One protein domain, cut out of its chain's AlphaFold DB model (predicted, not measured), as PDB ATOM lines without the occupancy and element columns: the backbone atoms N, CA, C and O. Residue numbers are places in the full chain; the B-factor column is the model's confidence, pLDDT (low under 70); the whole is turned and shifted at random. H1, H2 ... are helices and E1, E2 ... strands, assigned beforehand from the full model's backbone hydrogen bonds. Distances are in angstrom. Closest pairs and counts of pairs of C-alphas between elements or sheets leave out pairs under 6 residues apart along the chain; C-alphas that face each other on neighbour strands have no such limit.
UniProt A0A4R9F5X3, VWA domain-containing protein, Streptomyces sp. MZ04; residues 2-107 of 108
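AT A GLANCE: This is residues 2 to 107 of the 108 residues of the protein "VWA domain-containing protein" of Streptomyces sp. MZ04 (UniProt A0A4R9F5X3). A small parallel sheet of three strands, E1, E2 and E3, is sandwiched between helices: H1 and H3 cover one face and H4 the other, in three layers. H2 is off the sheet and packs on both H1 and H3. The printed part has 106 residues with four named helices and three named strands, in the order H1, E1, H2, E2, H3, E3, H4; the sheet's order is E1, E2, E3, and the class is mixed. It is compact, with a radius of gyration of the C-alphas of 13.6 A, and flat, spanning 39 by 35 by 17 A.

IN THESE COORDINATES: E1 is residues 23 to 28, 16.1 A; E2 is 56 to 61, 16.4 A; E3 is 88 to 90. H1, residues 2 to 14, 18.5 A, begins at C-alpha 2 (167.811, 157.166, 194.756). H2 is 40 to 47 and H3 73 to 83, 15.4 A. H4, 94 to 105, 18.0 A, ends at C-alpha 105 (173.749, 178.607, 183.431).

HOW THE PARTS SIT: E1 and E2 are parallel at 18 degrees, with N 26 and O 58 at 2.8 A; E2 and E3 at 24 degrees, with N 61 and O 89 at 2.8 A. E1, H2, E2 and E2, H3, E3 are strand-helix-strand units, a helix between parallel neighbour strands, with right-handed crossovers. H3 is over E2 and E3, height 7.9 A; the closest C-alphas of H3 and E2 are Val 57 and Ala 81, 5.1 A. H1, on the same face, is over E1. H4, on the opposite face, is over E2, height 9.3 A. H2 touches H1, C-alphas of Asp 6 and Leu 43 closest at 6.6 A, and H3, Leu 44 and Ala 83 at 6.0 A. Every O i to N i+4 pair is within hydrogen-bond range in H1, H2 and H3, and 7 of 8 in H4.

THE WHOLE: The C-alphas farthest apart, Ala 19 and Asp 70, are 41.5 A apart. The printed part has no cut; the links E1 to H2 and E2 to H3 are long. pLDDT is under 70 at residues 63 to 72, 93 to 99, 101 and 103 to 107.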
ATOM      1  N   TYR A   2     168.712 156.239 194.065       91.69
ATOM      2  CA  TYR A   2     167.811 157.166 194.756       91.69
ATOM      3  C   TYR A   2     168.413 157.812 196.007       91.69
ATOM      4  O   TYR A   2     168.351 159.032 196.144       91.69
ATOM      5  N   ASP A   3     169.073 157.033 196.860       90.94
ATOM      6  CA  ASP A   3     169.696 157.550 198.085       90.94
ATOM      7  C   ASP A   3     170.834 158.532 197.790       90.94
ATOM      8  O   ASP A   3     170.995 159.540 198.473       90.94
ATOM      9  N   THR A   4     171.592 158.280 196.719       92.12
ATOM     10  CA  THR A   4     172.652 159.181 196.254       92.12
ATOM     11  C   THR A   4     172.082 160.530 195.827       92.12
ATOM     12  O   THR A   4     172.653 161.568 196.156       92.12
ATOM     13  N   LEU A   5     170.949 160.529 195.119       93.50
ATOM     14  CA  LEU A   5     170.291 161.768 194.721       93.50
ATOM     15  C   LEU A   5     169.714 162.519 195.928       93.50
ATOM     16  O   LEU A   5     169.892 163.732 196.018       93.50
ATOM     17  N   ASP A   6     169.054 161.816 196.852       95.56
ATOM     18  CA  ASP A   6     168.515 162.414 198.081       95.56
ATOM     19  C   ASP A   6     169.632 163.079 198.900       95.56
ATOM     20  O   ASP A   6     169.509 164.236 199.304       95.56
ATOM     21  N   ALA A   7     170.768 162.393 199.059       95.25
ATOM     22  CA  ALA A   7     171.944 162.932 199.736       95.25
ATOM     23  C   ALA A   7     172.518 164.170 199.024       95.25
ATOM     24  O   ALA A   7     172.832 165.160 199.681       95.25
ATOM     25  N   ALA A   8     172.615 164.155 197.691       95.12
ATOM     26  CA  ALA A   8     173.107 165.300 196.925       95.12
ATOM     27  C   ALA A   8     172.195 166.532 197.064       95.12
ATOM     28  O   ALA A   8     172.683 167.641 197.284       95.12
ATOM     29  N   VAL A   9     170.873 166.342 196.980       95.88
ATOM     30  CA  VAL A   9     169.893 167.421 197.185       95.88
ATOM     31  C   VAL A   9     169.972 167.952 198.611       95.88
ATOM     32  O   VAL A   9     169.958 169.164 198.805       95.88
ATOM     33  N   LYS A  10     170.090 167.070 199.607       95.19
ATOM     34  CA  LYS A  10     170.218 167.473 201.006       95.19
ATOM     35  C   LYS A  10     171.474 168.315 201.243       95.19
ATOM     36  O   LYS A  10     171.356 169.386 201.825       95.19
ATOM     37  N   ASN A  11     172.628 167.887 200.735       95.88
ATOM     38  CA  ASN A  11     173.877 168.639 200.881       95.88
ATOM     39  C   ASN A  11     173.766 170.043 200.263       95.88
ATOM     40  O   ASN A  11     174.125 171.024 200.900       95.88
ATOM     41  N   LEU A  12     173.184 170.172 199.064       94.69
ATOM     42  CA  LEU A  12     172.978 171.490 198.444       94.69
ATOM     43  C   LEU A  12     171.931 172.356 199.155       94.69
ATOM     44  O   LEU A  12     171.954 173.573 199.013       94.69
ATOM     45  N   ARG A  13     170.991 171.761 199.898       95.06
ATOM     46  CA  ARG A  13     170.073 172.525 200.756       95.06
ATOM     47  C   ARG A  13     170.767 173.049 202.006       95.06
ATOM     48  O   ARG A  13     170.426 174.139 202.452       95.06
ATOM     49  N   GLU A  14     171.693 172.276 202.571       94.88
ATOM     50  CA  GLU A  14     172.507 172.695 203.717       94.88
ATOM     51  C   GLU A  14     173.451 173.844 203.330       94.88
ATOM     52  O   GLU A  14     173.535 174.827 204.061       94.88
ATOM     53  N   ASP A  15     174.040 173.775 202.133       93.12
ATOM     54  CA  ASP A  15     174.936 174.796 201.572       93.12
ATOM     55  C   ASP A  15     174.236 175.745 200.576       93.12
ATOM     56  O   ASP A  15     174.854 176.251 199.637       93.12
ATOM     57  N   TYR A  16     172.929 175.978 200.739       93.75
ATOM     58  CA  TYR A  16     172.144 176.756 199.777       93.75
ATOM     59  C   TYR A  16     172.607 178.218 199.692       93.75
ATOM     60  O   TYR A  16     172.526 178.964 200.672       93.75
ATOM     61  N   ASP A  17     172.986 178.658 198.489       92.25
ATOM     62  CA  ASP A  17     173.343 180.052 198.211       92.25
ATOM     63  C   ASP A  17     172.258 180.739 197.357       92.25
ATOM     64  O   ASP A  17     172.098 180.401 196.181       92.25
ATOM     65  N   PRO A  18     171.510 181.728 197.891       89.88
ATOM     66  CA  PRO A  18     170.474 182.434 197.137       89.88
ATOM     67  C   PRO A  18     171.010 183.279 195.968       89.88
ATOM     68  O   PRO A  18     170.218 183.690 195.122       89.88
ATOM     69  N   ALA A  19     172.316 183.563 195.916       89.62
ATOM     70  CA  ALA A  19     172.958 184.291 194.826       89.62
ATOM     71  C   ALA A  19     173.505 183.371 193.716       89.62
ATOM     72  O   ALA A  19     173.944 183.871 192.678       89.62
ATOM     73  N   ALA A  20     173.469 182.048 193.909       85.94
ATOM     74  CA  ALA A  20     174.014 181.067 192.978       85.94
ATOM     75  C   ALA A  20     172.943 180.129 192.397       85.94
ATOM     76  O   ALA A  20     171.798 180.053 192.849       85.94
ATOM     77  N   ILE A  21     173.336 179.375 191.367       83.69
ATOM     78  CA  ILE A  21     172.515 178.287 190.830       83.69
ATOM     79  C   ILE A  21     172.715 177.055 191.702       83.69
ATOM     80  O   ILE A  21     173.768 176.423 191.661       83.69
ATOM     81  N   ASN A  22     171.668 176.663 192.420       90.88
ATOM     82  CA  ASN A  22     171.657 175.419 193.180       90.88
ATOM     83  C   ASN A  22     171.013 174.316 192.332       90.88
ATOM     84  O   ASN A  22     169.784 174.234 192.210       90.88
ATOM     85  N   ALA A  23     171.845 173.486 191.701       92.62
ATOM     86  CA  ALA A  23     171.381 172.419 190.823       92.62
ATOM     87  C   ALA A  23     172.228 171.144 190.924       92.62
ATOM     88  O   ALA A  23     173.445 171.197 191.080       92.62
ATOM     89  N   VAL A  24     171.571 169.995 190.760       93.69
ATOM     90  CA  VAL A  24     172.192 168.677 190.590       93.69
ATOM     91  C   VAL A  24     172.060 168.265 189.130       93.69
ATOM     92  O   VAL A  24     170.964 168.307 188.571       93.69
ATOM     93  N   VAL A  25     173.154 167.813 188.522       91.56
ATOM     94  CA  VAL A  25     173.124 167.113 187.232       91.56
ATOM     95  C   VAL A  25     173.342 165.627 187.498       91.56
ATOM     96  O   VAL A  25     174.399 165.234 187.987       91.56
ATOM     97  N   LEU A  26     172.338 164.803 187.204       90.81
ATOM     98  CA  LEU A  26     172.359 163.359 187.422       90.81
ATOM     99  C   LEU A  26     172.518 162.624 186.087       90.81
ATOM    100  O   LEU A  26     171.608 162.648 185.262       90.81
ATOM    101  N   LEU A  27     173.644 161.938 185.897       88.50
ATOM    102  CA  LEU A  27     173.927 161.098 184.728       88.50
ATOM    103  C   LEU A  27     173.787 159.618 185.106       88.50
ATOM    104  O   LEU A  27     174.516 159.143 185.973       88.50
ATOM    105  N   THR A  28     172.855 158.894 184.484       86.75
ATOM    106  CA  THR A  28     172.526 157.499 184.847       86.75
ATOM    107  C   THR A  28     171.657 156.850 183.765       86.75
ATOM    108  O   THR A  28     171.050 157.544 182.956       86.75
ATOM    109  N   ASP A  29     171.549 155.524 183.751       80.56
ATOM    110  CA  ASP A  29     170.566 154.786 182.938       80.56
ATOM    111  C   ASP A  29     169.126 154.849 183.499       80.56
ATOM    112  O   ASP A  29     168.174 154.442 182.833       80.56
ATOM    113  N   GLY A  30     168.954 155.409 184.702       77.31
ATOM    114  CA  GLY A  30     167.675 155.608 185.382       77.31
ATOM    115  C   GLY A  30     167.178 154.382 186.147       77.31
ATOM    116  O   GLY A  30     166.139 154.460 186.804       77.31
ATOM    117  N   VAL A  31     167.909 153.268 186.089       80.12
ATOM    118  CA  VAL A  31     167.551 152.038 186.791       80.12
ATOM    119  C   VAL A  31     168.137 152.087 188.196       80.12
ATOM    120  O   VAL A  31     169.333 152.283 188.403       80.12
ATOM    121  N   ASN A  32     167.282 151.907 189.198       77.50
ATOM    122  CA  ASN A  32     167.739 151.766 190.571       77.50
ATOM    123  C   ASN A  32     167.911 150.281 190.910       77.50
ATOM    124  O   ASN A  32     166.930 149.588 191.156       77.50
ATOM    125  N   GLU A  33     169.158 149.809 190.930       75.88
ATOM    126  CA  GLU A  33     169.510 148.401 191.190       75.88
ATOM    127  C   GLU A  33     169.535 148.032 192.690       75.88
ATOM    128  O   GLU A  33     169.789 146.884 193.044       75.88
ATOM    129  N   ASP A  34     169.263 148.992 193.579       77.88
ATOM    130  CA  ASP A  34     169.315 148.814 195.032       77.88
ATOM    131  C   ASP A  34     167.916 148.564 195.620       77.88
ATOM    132  O   ASP A  34     167.087 149.476 195.702       77.88
ATOM    133  N   SER A  35     167.655 147.323 196.035       72.56
ATOM    134  CA  SER A  35     166.367 146.903 196.598       72.56
ATOM    135  C   SER A  35     166.087 147.422 198.010       72.56
ATOM    136  O   SER A  35     164.921 147.464 198.395       72.56
ATOM    137  N   ASP A  36     167.118 147.829 198.762       81.81
ATOM    138  CA  ASP A  36     166.981 148.327 200.141       81.81
ATOM    139  C   ASP A  36     166.915 149.868 200.214       81.81
ATOM    140  O   ASP A  36     166.694 150.441 201.285       81.81
ATOM    141  N   SER A  37     167.062 150.543 199.073       83.50
ATOM    142  CA  SER A  37     167.032 152.007 198.963       83.50
ATOM    143  C   SER A  37     165.630 152.634 199.073       83.50
ATOM    144  O   SER A  37     164.594 151.962 199.132       83.50
ATOM    145  N   LEU A  38     165.579 153.974 199.095       86.12
ATOM    146  CA  LEU A  38     164.332 154.743 199.030       86.12
ATOM    147  C   LEU A  38     163.435 154.304 197.864       86.12
ATOM    148  O   LEU A  38     163.891 154.061 196.756       86.12
ATOM    149  N   SER A  39     162.116 154.315 198.071       89.94
ATOM    150  CA  SER A  39     161.183 154.212 196.947       89.94
ATOM    151  C   SER A  39     161.145 155.516 196.146       89.94
ATOM    152  O   SER A  39     161.333 156.601 196.704       89.94
ATOM    153  N   LEU A  40     160.809 155.426 194.854       88.94
ATOM    154  CA  LEU A  40     160.670 156.592 193.976       88.94
ATOM    155  C   LEU A  40     159.703 157.640 194.552       88.94
ATOM    156  O   LEU A  40     160.066 158.803 194.660       88.94
ATOM    157  N   ASP A  41     158.519 157.240 195.026       91.81
ATOM    158  CA  ASP A  41     157.553 158.169 195.642       91.81
ATOM    159  C   ASP A  41     158.135 158.917 196.857       91.81
ATOM    160  O   ASP A  41     157.936 160.126 197.005       91.81
ATOM    161  N   LYS A  42     158.903 158.226 197.715       93.75
ATOM    162  CA  LYS A  42     159.565 158.865 198.861       93.75
ATOM    163  C   LYS A  42     160.627 159.857 198.401       93.75
ATOM    164  O   LYS A  42     160.702 160.948 198.962       93.75
ATOM    165  N   LEU A  43     161.415 159.494 197.391       94.19
ATOM    166  CA  LEU A  43     162.405 160.383 196.794       94.19
ATOM    167  C   LEU A  43     161.738 161.642 196.221       94.19
ATOM    168  O   LEU A  43     162.116 162.745 196.605       94.19
ATOM    169  N   LEU A  44     160.717 161.493 195.367       94.88
ATOM    170  CA  LEU A  44     160.021 162.617 194.726       94.88
ATOM    171  C   LEU A  44     159.429 163.585 195.758       94.88
ATOM    172  O   LEU A  44     159.558 164.800 195.610       94.88
ATOM    173  N   LYS A  45     158.847 163.058 196.843       95.19
ATOM    174  CA  LYS A  45     158.345 163.874 197.961       95.19
ATOM    175  C   LYS A  45     159.450 164.659 198.663       95.19
ATOM    176  O   LYS A  45     159.228 165.814 199.010       95.19
ATOM    177  N   ARG A  46     160.627 164.061 198.876       95.00
ATOM    178  CA  ARG A  46     161.759 164.726 199.545       95.00
ATOM    179  C   ARG A  46     162.383 165.815 198.680       95.00
ATOM    180  O   ARG A  46     162.608 166.931 199.157       95.00
ATOM    181  N   ILE A  47     162.650 165.522 197.410       95.19
ATOM    182  CA  ILE A  47     163.317 166.473 196.509       95.19
ATOM    183  C   ILE A  47     162.369 167.585 196.036       95.19
ATOM    184  O   ILE A  47     162.817 168.709 195.827       95.19
ATOM    185  N   GLY A  48     161.064 167.308 195.941       94.06
ATOM    186  CA  GLY A  48     160.027 168.273 195.556       94.06
ATOM    187  C   GLY A  48     159.376 169.037 196.715       94.06
ATOM    188  O   GLY A  48     158.378 169.727 196.503       94.06
ATOM    189  N   ASP A  49     159.892 168.902 197.940       94.81
ATOM    190  CA  ASP A  49     159.354 169.576 199.125       94.81
ATOM    191  C   ASP A  49     159.423 171.108 198.989       94.81
ATOM    192  O   ASP A  49     160.499 171.706 198.995       94.81
ATOM    193  N   ARG A  50     158.249 171.747 198.903       89.94
ATOM    194  CA  ARG A  50     158.101 173.208 198.777       89.94
ATOM    195  C   ARG A  50     158.394 173.968 200.072       89.94
ATOM    196  O   ARG A  50     158.474 175.192 200.034       89.94
ATOM    197  N   GLY A  51     158.514 173.275 201.205       92.88
ATOM    198  CA  GLY A  51     158.920 173.862 202.480       92.88
ATOM    199  C   GLY A  51     160.433 174.061 202.616       92.88
ATOM    200  O   GLY A  51     160.872 174.654 203.598       92.88
ATOM    201  N   GLN A  52     161.227 173.576 201.656       93.06
ATOM    202  CA  GLN A  52     162.689 173.646 201.669       93.06
ATOM    203  C   GLN A  52     163.226 174.462 200.485       93.06
ATOM    204  O   GLN A  52     162.520 174.626 199.486       93.06
ATOM    205  N   PRO A  53     164.482 174.950 200.553       92.75
ATOM    206  CA  PRO A  53     165.135 175.550 199.398       92.75
ATOM    207  C   PRO A  53     165.080 174.611 198.186       92.75
ATOM    208  O   PRO A  53     165.368 173.409 198.278       92.75
ATOM    209  N   GLN A  54     164.660 175.160 197.047       90.62
ATOM    210  CA  GLN A  54     164.442 174.379 195.838       90.62
ATOM    211  C   GLN A  54     165.772 174.155 195.113       90.62
ATOM    212  O   GLN A  54     166.387 175.099 194.619       90.62
ATOM    213  N   ILE A  55     166.181 172.891 195.012       94.88
ATOM    214  CA  ILE A  55     167.361 172.459 194.255       94.88
ATOM    215  C   ILE A  55     166.876 171.844 192.951       94.88
ATOM    216  O   ILE A  55     166.110 170.883 192.977       94.88
ATOM    217  N   ARG A  56     167.301 172.384 191.807       93.56
ATOM    218  CA  ARG A  56     166.877 171.862 190.498       93.56
ATOM    219  C   ARG A  56     167.659 170.604 190.154       93.56
ATOM    220  O   ARG A  56     168.883 170.612 190.211       93.56
ATOM    221  N   VAL A  57     166.977 169.546 189.736       93.94
ATOM    222  CA  VAL A  57     167.622 168.306 189.290       93.94
ATOM    223  C   VAL A  57     167.458 168.172 187.783       93.94
ATOM    224  O   VAL A  57     166.345 168.074 187.268       93.94
ATOM    225  N   PHE A  58     168.577 168.158 187.068       91.81
ATOM    226  CA  PHE A  58     168.633 167.879 185.640       91.81
ATOM    227  C   PHE A  58     169.132 166.457 185.439       91.81
ATOM    228  O   PHE A  58     170.202 166.100 185.927       91.81
ATOM    229  N   THR A  59     168.363 165.634 184.742       90.38
ATOM    230  CA  THR A  59     168.702 164.224 184.534       90.38
ATOM    231  C   THR A  59     169.187 164.002 183.110       90.38
ATOM    232  O   THR A  59     168.664 164.590 182.166       90.38
ATOM    233  N   ILE A  60     170.203 163.164 182.941       87.50
ATOM    234  CA  ILE A  60     170.754 162.778 181.646       87.50
ATOM    235  C   ILE A  60     170.751 161.252 181.590       87.50
ATOM    236  O   ILE A  60     171.500 160.591 182.309       87.50
ATOM    237  N   ALA A  61     169.895 160.706 180.733       86.50
ATOM    238  CA  ALA A  61     169.830 159.281 180.458       86.50
ATOM    239  C   ALA A  61     171.055 158.852 179.640       86.50
ATOM    240  O   ALA A  61     171.291 159.405 178.568       86.50
ATOM    241  N   TYR A  62     171.819 157.871 180.119       77.62
ATOM    242  CA  TYR A  62     172.967 157.310 179.401       77.62
ATOM    243  C   TYR A  62     172.862 155.787 179.280       77.62
ATOM    244  O   TYR A  62     172.575 155.102 180.256       77.62
ATOM    245  N   GLY A  63     173.155 155.263 178.086       68.44
ATOM    246  CA  GLY A  63     173.142 153.827 177.791       68.44
ATOM    247  C   GLY A  63     171.793 153.293 177.293       68.44
ATOM    248  O   GLY A  63     170.765 153.959 177.373       68.44
ATOM    249  N   ASP A  64     171.807 152.076 176.742       63.88
ATOM    250  CA  ASP A  64     170.632 151.461 176.101       63.88
ATOM    251  C   ASP A  64     169.567 150.974 177.089       63.88
ATOM    252  O   ASP A  64     168.392 150.898 176.739       63.88
ATOM    253  N   LYS A  65     169.945 150.729 178.348       59.56
ATOM    254  CA  LYS A  65     169.013 150.333 179.418       59.56
ATOM    255  C   LYS A  65     168.003 151.426 179.788       59.56
ATOM    256  O   LYS A  65     166.973 151.127 180.383       59.56
ATOM    257  N   ALA A  66     168.253 152.672 179.386       57.78
ATOM    258  CA  ALA A  66     167.292 153.761 179.529       57.78
ATOM    259  C   ALA A  66     166.105 153.654 178.537       57.78
ATOM    260  O   ALA A  66     165.077 154.305 178.735       57.78
ATOM    261  N   ASP A  67     166.229 152.855 177.465       51.69
ATOM    262  CA  ASP A  67     165.237 152.718 176.385       51.69
ATOM    263  C   ASP A  67     164.232 151.585 176.578       51.69
ATOM    264  O   ASP A  67     163.208 151.565 175.886       51.69
ATOM    265  N   GLU A  68     164.504 150.623 177.456       49.16
ATOM    266  CA  GLU A  68     163.653 149.444 177.543       49.16
ATOM    267  C   GLU A  68     162.292 149.821 178.131       49.16
ATOM    268  O   GLU A  68     162.169 150.281 179.266       49.16
ATOM    269  N   LYS A  69     161.249 149.607 177.320       46.12
ATOM    270  CA  LYS A  69     159.833 149.871 177.621       46.12
ATOM    271  C   LYS A  69     159.307 149.140 178.870       46.12
ATOM    272  O   LYS A  69     158.190 149.434 179.278       46.12
ATOM    273  N   ASP A  70     160.123 148.283 179.486       43.59
ATOM    274  CA  ASP A  70     159.861 147.556 180.734       43.59
ATOM    275  C   ASP A  70     160.856 147.876 181.881       43.59
ATOM    276  O   ASP A  70     160.657 147.403 182.997       43.59
ATOM    277  N   ALA A  71     161.887 148.716 181.669       49.81
ATOM    278  CA  ALA A  71     162.905 149.062 182.683       49.81
ATOM    279  C   ALA A  71     162.804 150.498 183.244       49.81
ATOM    280  O   ALA A  71     163.635 150.901 184.050       49.81
ATOM    281  N   GLY A  72     161.807 151.292 182.832       60.06
ATOM    282  CA  GLY A  72     161.360 152.522 183.512       60.06
ATOM    283  C   GLY A  72     162.356 153.689 183.659       60.06
ATOM    284  O   GLY A  72     161.939 154.761 184.091       60.06
ATOM    285  N   GLY A  73     163.630 153.536 183.288       73.06
ATOM    286  CA  GLY A  73     164.699 154.471 183.647       73.06
ATOM    287  C   GLY A  73     164.480 155.899 183.149       73.06
ATOM    288  O   GLY A  73     164.571 156.848 183.924       73.06
ATOM    289  N   ARG A  74     164.085 156.088 181.883       77.56
ATOM    290  CA  ARG A  74     163.733 157.427 181.368       77.56
ATOM    291  C   ARG A  74     162.529 158.047 182.066       77.56
ATOM    292  O   ARG A  74     162.557 159.241 182.353       77.56
ATOM    293  N   THR A  75     161.493 157.259 182.346       84.12
ATOM    294  CA  THR A  75     160.300 157.738 183.057       84.12
ATOM    295  C   THR A  75     160.678 158.203 184.461       84.12
ATOM    296  O   THR A  75     160.340 159.319 184.842       84.12
ATOM    297  N   VAL A  76     161.483 157.415 185.178       87.81
ATOM    298  CA  VAL A  76     162.041 157.777 186.489       87.81
ATOM    299  C   VAL A  76     162.826 159.086 186.410       87.81
ATOM    300  O   VAL A  76     162.604 159.999 187.205       87.81
ATOM    301  N   LEU A  77     163.724 159.217 185.430       90.19
ATOM    302  CA  LEU A  77     164.525 160.428 185.249       90.19
ATOM    303  C   LEU A  77     163.670 161.657 184.924       90.19
ATOM    304  O   LEU A  77     163.996 162.762 185.366       90.19
ATOM    305  N   GLN A  78     162.572 161.476 184.192       90.19
ATOM    306  CA  GLN A  78     161.625 162.540 183.882       90.19
ATOM    307  C   GLN A  78     160.793 162.952 185.101       90.19
ATOM    308  O   GLN A  78     160.604 164.149 185.322       90.19
ATOM    309  N   GLU A  79     160.342 161.999 185.916       92.19
ATOM    310  CA  GLU A  79     159.630 162.272 187.168       92.19
ATOM    311  C   GLU A  79     160.520 163.025 188.163       92.19
ATOM    312  O   GLU A  79     160.113 164.057 188.699       92.19
ATOM    313  N   VAL A  80     161.764 162.571 188.339       92.81
ATOM    314  CA  VAL A  80     162.766 163.213 189.203       92.81
ATOM    315  C   VAL A  80     163.036 164.658 188.782       92.81
ATOM    316  O   VAL A  80     162.999 165.568 189.615       92.81
ATOM    317  N   ALA A  81     163.281 164.892 187.490       92.56
ATOM    318  CA  ALA A  81     163.521 166.240 186.989       92.56
ATOM    319  C   ALA A  81     162.284 167.136 187.178       92.56
ATOM    320  O   ALA A  81     162.393 168.266 187.659       92.56
ATOM    321  N   SER A  82     161.093 166.611 186.880       93.12
ATOM    322  CA  SER A  82     159.832 167.355 186.989       93.12
ATOM    323  C   SER A  82     159.492 167.732 188.431       93.12
ATOM    324  O   SER A  82     159.023 168.844 188.672       93.12
ATOM    325  N   ALA A  83     159.778 166.859 189.402       94.38
ATOM    326  CA  ALA A  83     159.520 167.117 190.819       94.38
ATOM    327  C   ALA A  83     160.274 168.342 191.364       94.38
ATOM    328  O   ALA A  83     159.844 168.944 192.345       94.38
ATOM    329  N   THR A  84     161.372 168.735 190.716       93.19
ATOM    330  CA  THR A  84     162.238 169.839 191.154       93.19
ATOM    331  C   THR A  84     162.210 171.054 190.224       93.19
ATOM    332  O   THR A  84     162.892 172.048 190.479       93.19
ATOM    333  N   GLY A  85     161.411 171.011 189.152       89.94
ATOM    334  CA  GLY A  85     161.384 172.050 188.116       89.94
ATOM    335  C   GLY A  85     162.609 172.041 187.189       89.94
ATOM    336  O   GLY A  85     162.907 173.053 186.550       89.94
ATOM    337  N   GLY A  86     163.342 170.928 187.141       89.44
ATOM    338  CA  GLY A  86     164.414 170.681 186.183       89.44
ATOM    339  C   GLY A  86     163.909 170.065 184.875       89.44
ATOM    340  O   GLY A  86     162.716 170.081 184.565       89.44
ATOM    341  N   ARG A  87     164.837 169.534 184.074       89.06
ATOM    342  CA  ARG A  87     164.554 168.889 182.781       89.06
ATOM    343  C   ARG A  87     165.346 167.592 182.630       89.06
ATOM    344  O   ARG A  87     166.459 167.489 183.141       89.06
ATOM    345  N   ALA A  88     164.757 166.633 181.921       87.00
ATOM    346  CA  ALA A  88     165.392 165.370 181.562       87.00
ATOM    347  C   ALA A  88     165.921 165.415 180.122       87.00
ATOM    348  O   ALA A  88     165.280 165.988 179.239       87.00
ATOM    349  N   TYR A  89     167.077 164.799 179.896       84.38
ATOM    350  CA  TYR A  89     167.814 164.799 178.634       84.38
ATOM    351  C   TYR A  89     168.314 163.398 178.291       84.38
ATOM    352  O   TYR A  89     168.411 162.526 179.152       84.38
ATOM    353  N   ASP A  90     168.673 163.197 177.026       80.94
ATOM    354  CA  ASP A  90     169.198 161.935 176.510       80.94
ATOM    355  C   ASP A  90     170.636 162.109 176.000       80.94
ATOM    356  O   ASP A  90     170.899 162.922 175.112       80.94
ATOM    357  N   ALA A  91     171.573 161.331 176.541       75.38
ATOM    358  CA  ALA A  91     172.979 161.375 176.160       75.38
ATOM    359  C   ALA A  91     173.253 160.845 174.743       75.38
ATOM    360  O   ALA A  91     174.320 161.126 174.194       75.38
ATOM    361  N   LYS A  92     172.314 160.123 174.111       71.31
ATOM    362  CA  LYS A  92     172.428 159.692 172.705       71.31
ATOM    363  C   LYS A  92     172.471 160.875 171.738       71.31
ATOM    364  O   LYS A  92     172.903 160.718 170.597       71.31
ATOM    365  N   ASN A  93     172.061 162.065 172.179       67.75
ATOM    366  CA  ASN A  93     172.205 163.286 171.408       67.75
ATOM    367  C   ASN A  93     173.343 164.154 171.985       67.75
ATOM    368  O   ASN A  93     173.115 164.923 172.919       67.75
ATOM    369  N   PRO A  94     174.564 164.099 171.419       62.12
ATOM    370  CA  PRO A  94     175.721 164.833 171.940       62.12
ATOM    371  C   PRO A  94     175.553 166.362 171.933       62.12
ATOM    372  O   PRO A  94     176.259 167.049 172.667       62.12
ATOM    373  N   LYS A  95     174.603 166.920 171.164       67.50
ATOM    374  CA  LYS A  95     174.262 168.351 171.257       67.50
ATOM    375  C   LYS A  95     173.567 168.704 172.577       67.50
ATOM    376  O   LYS A  95     173.767 169.807 173.075       67.50
ATOM    377  N   LEU A  96     172.832 167.766 173.181       68.25
ATOM    378  CA  LEU A  96     172.056 168.020 174.399       68.25
ATOM    379  C   LEU A  96     172.928 168.234 175.638       68.25
ATOM    380  O   LEU A  96     172.490 168.920 176.550       68.25
ATOM    381  N   ILE A  97     174.160 167.716 175.687       66.69
ATOM    382  CA  ILE A  97     175.064 167.970 176.825       66.69
ATOM    383  C   ILE A  97     175.429 169.459 176.895       66.69
ATOM    384  O   ILE A  97     175.397 170.056 177.972       66.69
ATOM    385  N   ASN A  98     175.701 170.081 175.743       68.50
ATOM    386  CA  ASN A  98     175.928 171.525 175.674       68.50
ATOM    387  C   ASN A  98     174.663 172.302 176.064       68.50
ATOM    388  O   ASN A  98     174.760 173.306 176.771       68.50
ATOM    389  N   ASP A  99     173.482 171.816 175.673       69.50
ATOM    390  CA  ASP A  99     172.202 172.426 176.045       69.50
ATOM    391  C   ASP A  99     171.900 172.295 177.545       69.50
ATOM    392  O   ASP A  99     171.330 173.217 178.120       69.50
ATOM    393  N   VAL A 100     172.296 171.200 178.208       70.19
ATOM    394  CA  VAL A 100     172.170 171.036 179.669       70.19
ATOM    395  C   VAL A 100     173.027 172.069 180.380       70.19
ATOM    396  O   VAL A 100     172.515 172.818 181.207       70.19
ATOM    397  N   ILE A 101     174.317 172.139 180.036       69.56
ATOM    398  CA  ILE A 101     175.252 173.088 180.653       69.56
ATOM    399  C   ILE A 101     174.748 174.519 180.438       69.56
ATOM    400  O   ILE A 101     174.673 175.304 181.382       69.56
ATOM    401  N   THR A 102     174.300 174.831 179.222       72.38
ATOM    402  CA  THR A 102     173.714 176.137 178.902       72.38
ATOM    403  C   THR A 102     172.416 176.377 179.672       72.38
ATOM    404  O   THR A 102     172.225 177.462 180.206       72.38
ATOM    405  N   SER A 103     171.527 175.389 179.796       69.44
ATOM    406  CA  SER A 103     170.255 175.526 180.517       69.44
ATOM    407  C   SER A 103     170.438 175.688 182.022       69.44
ATOM    408  O   SER A 103     169.594 176.323 182.653       69.44
ATOM    409  N   VAL A 104     171.485 175.102 182.603       69.19
ATOM    410  CA  VAL A 104     171.827 175.310 184.012       69.19
ATOM    411  C   VAL A 104     172.276 176.757 184.204       69.19
ATOM    412  O   VAL A 104     171.781 177.409 185.112       69.19
ATOM    413  N   ILE A 105     173.130 177.276 183.313       69.19
ATOM    414  CA  ILE A 105     173.749 178.607 183.431       69.19
ATOM    415  C   ILE A 105     172.814 179.752 182.991       69.19
ATOM    416  O   ILE A 105     172.907 180.855 183.516       69.19
ATOM    417  N   SER A 106     171.912 179.516 182.036       61.03
ATOM    418  CA  SER A 106     171.119 180.558 181.364       61.03
ATOM    419  C   SER A 106     169.740 180.813 181.982       61.03
ATOM    420  O   SER A 106     169.021 181.672 181.481       61.03
ATOM    421  N   ASN A 107     169.309 180.075 183.010       52.88
ATOM    422  CA  ASN A 107     167.948 180.212 183.546       52.88
ATOM    423  C   ASN A 107     167.788 181.388 184.540       52.88
ATOM    424  O   ASN A 107     167.118 181.226 185.568       52.88
TER     425      ASN A 107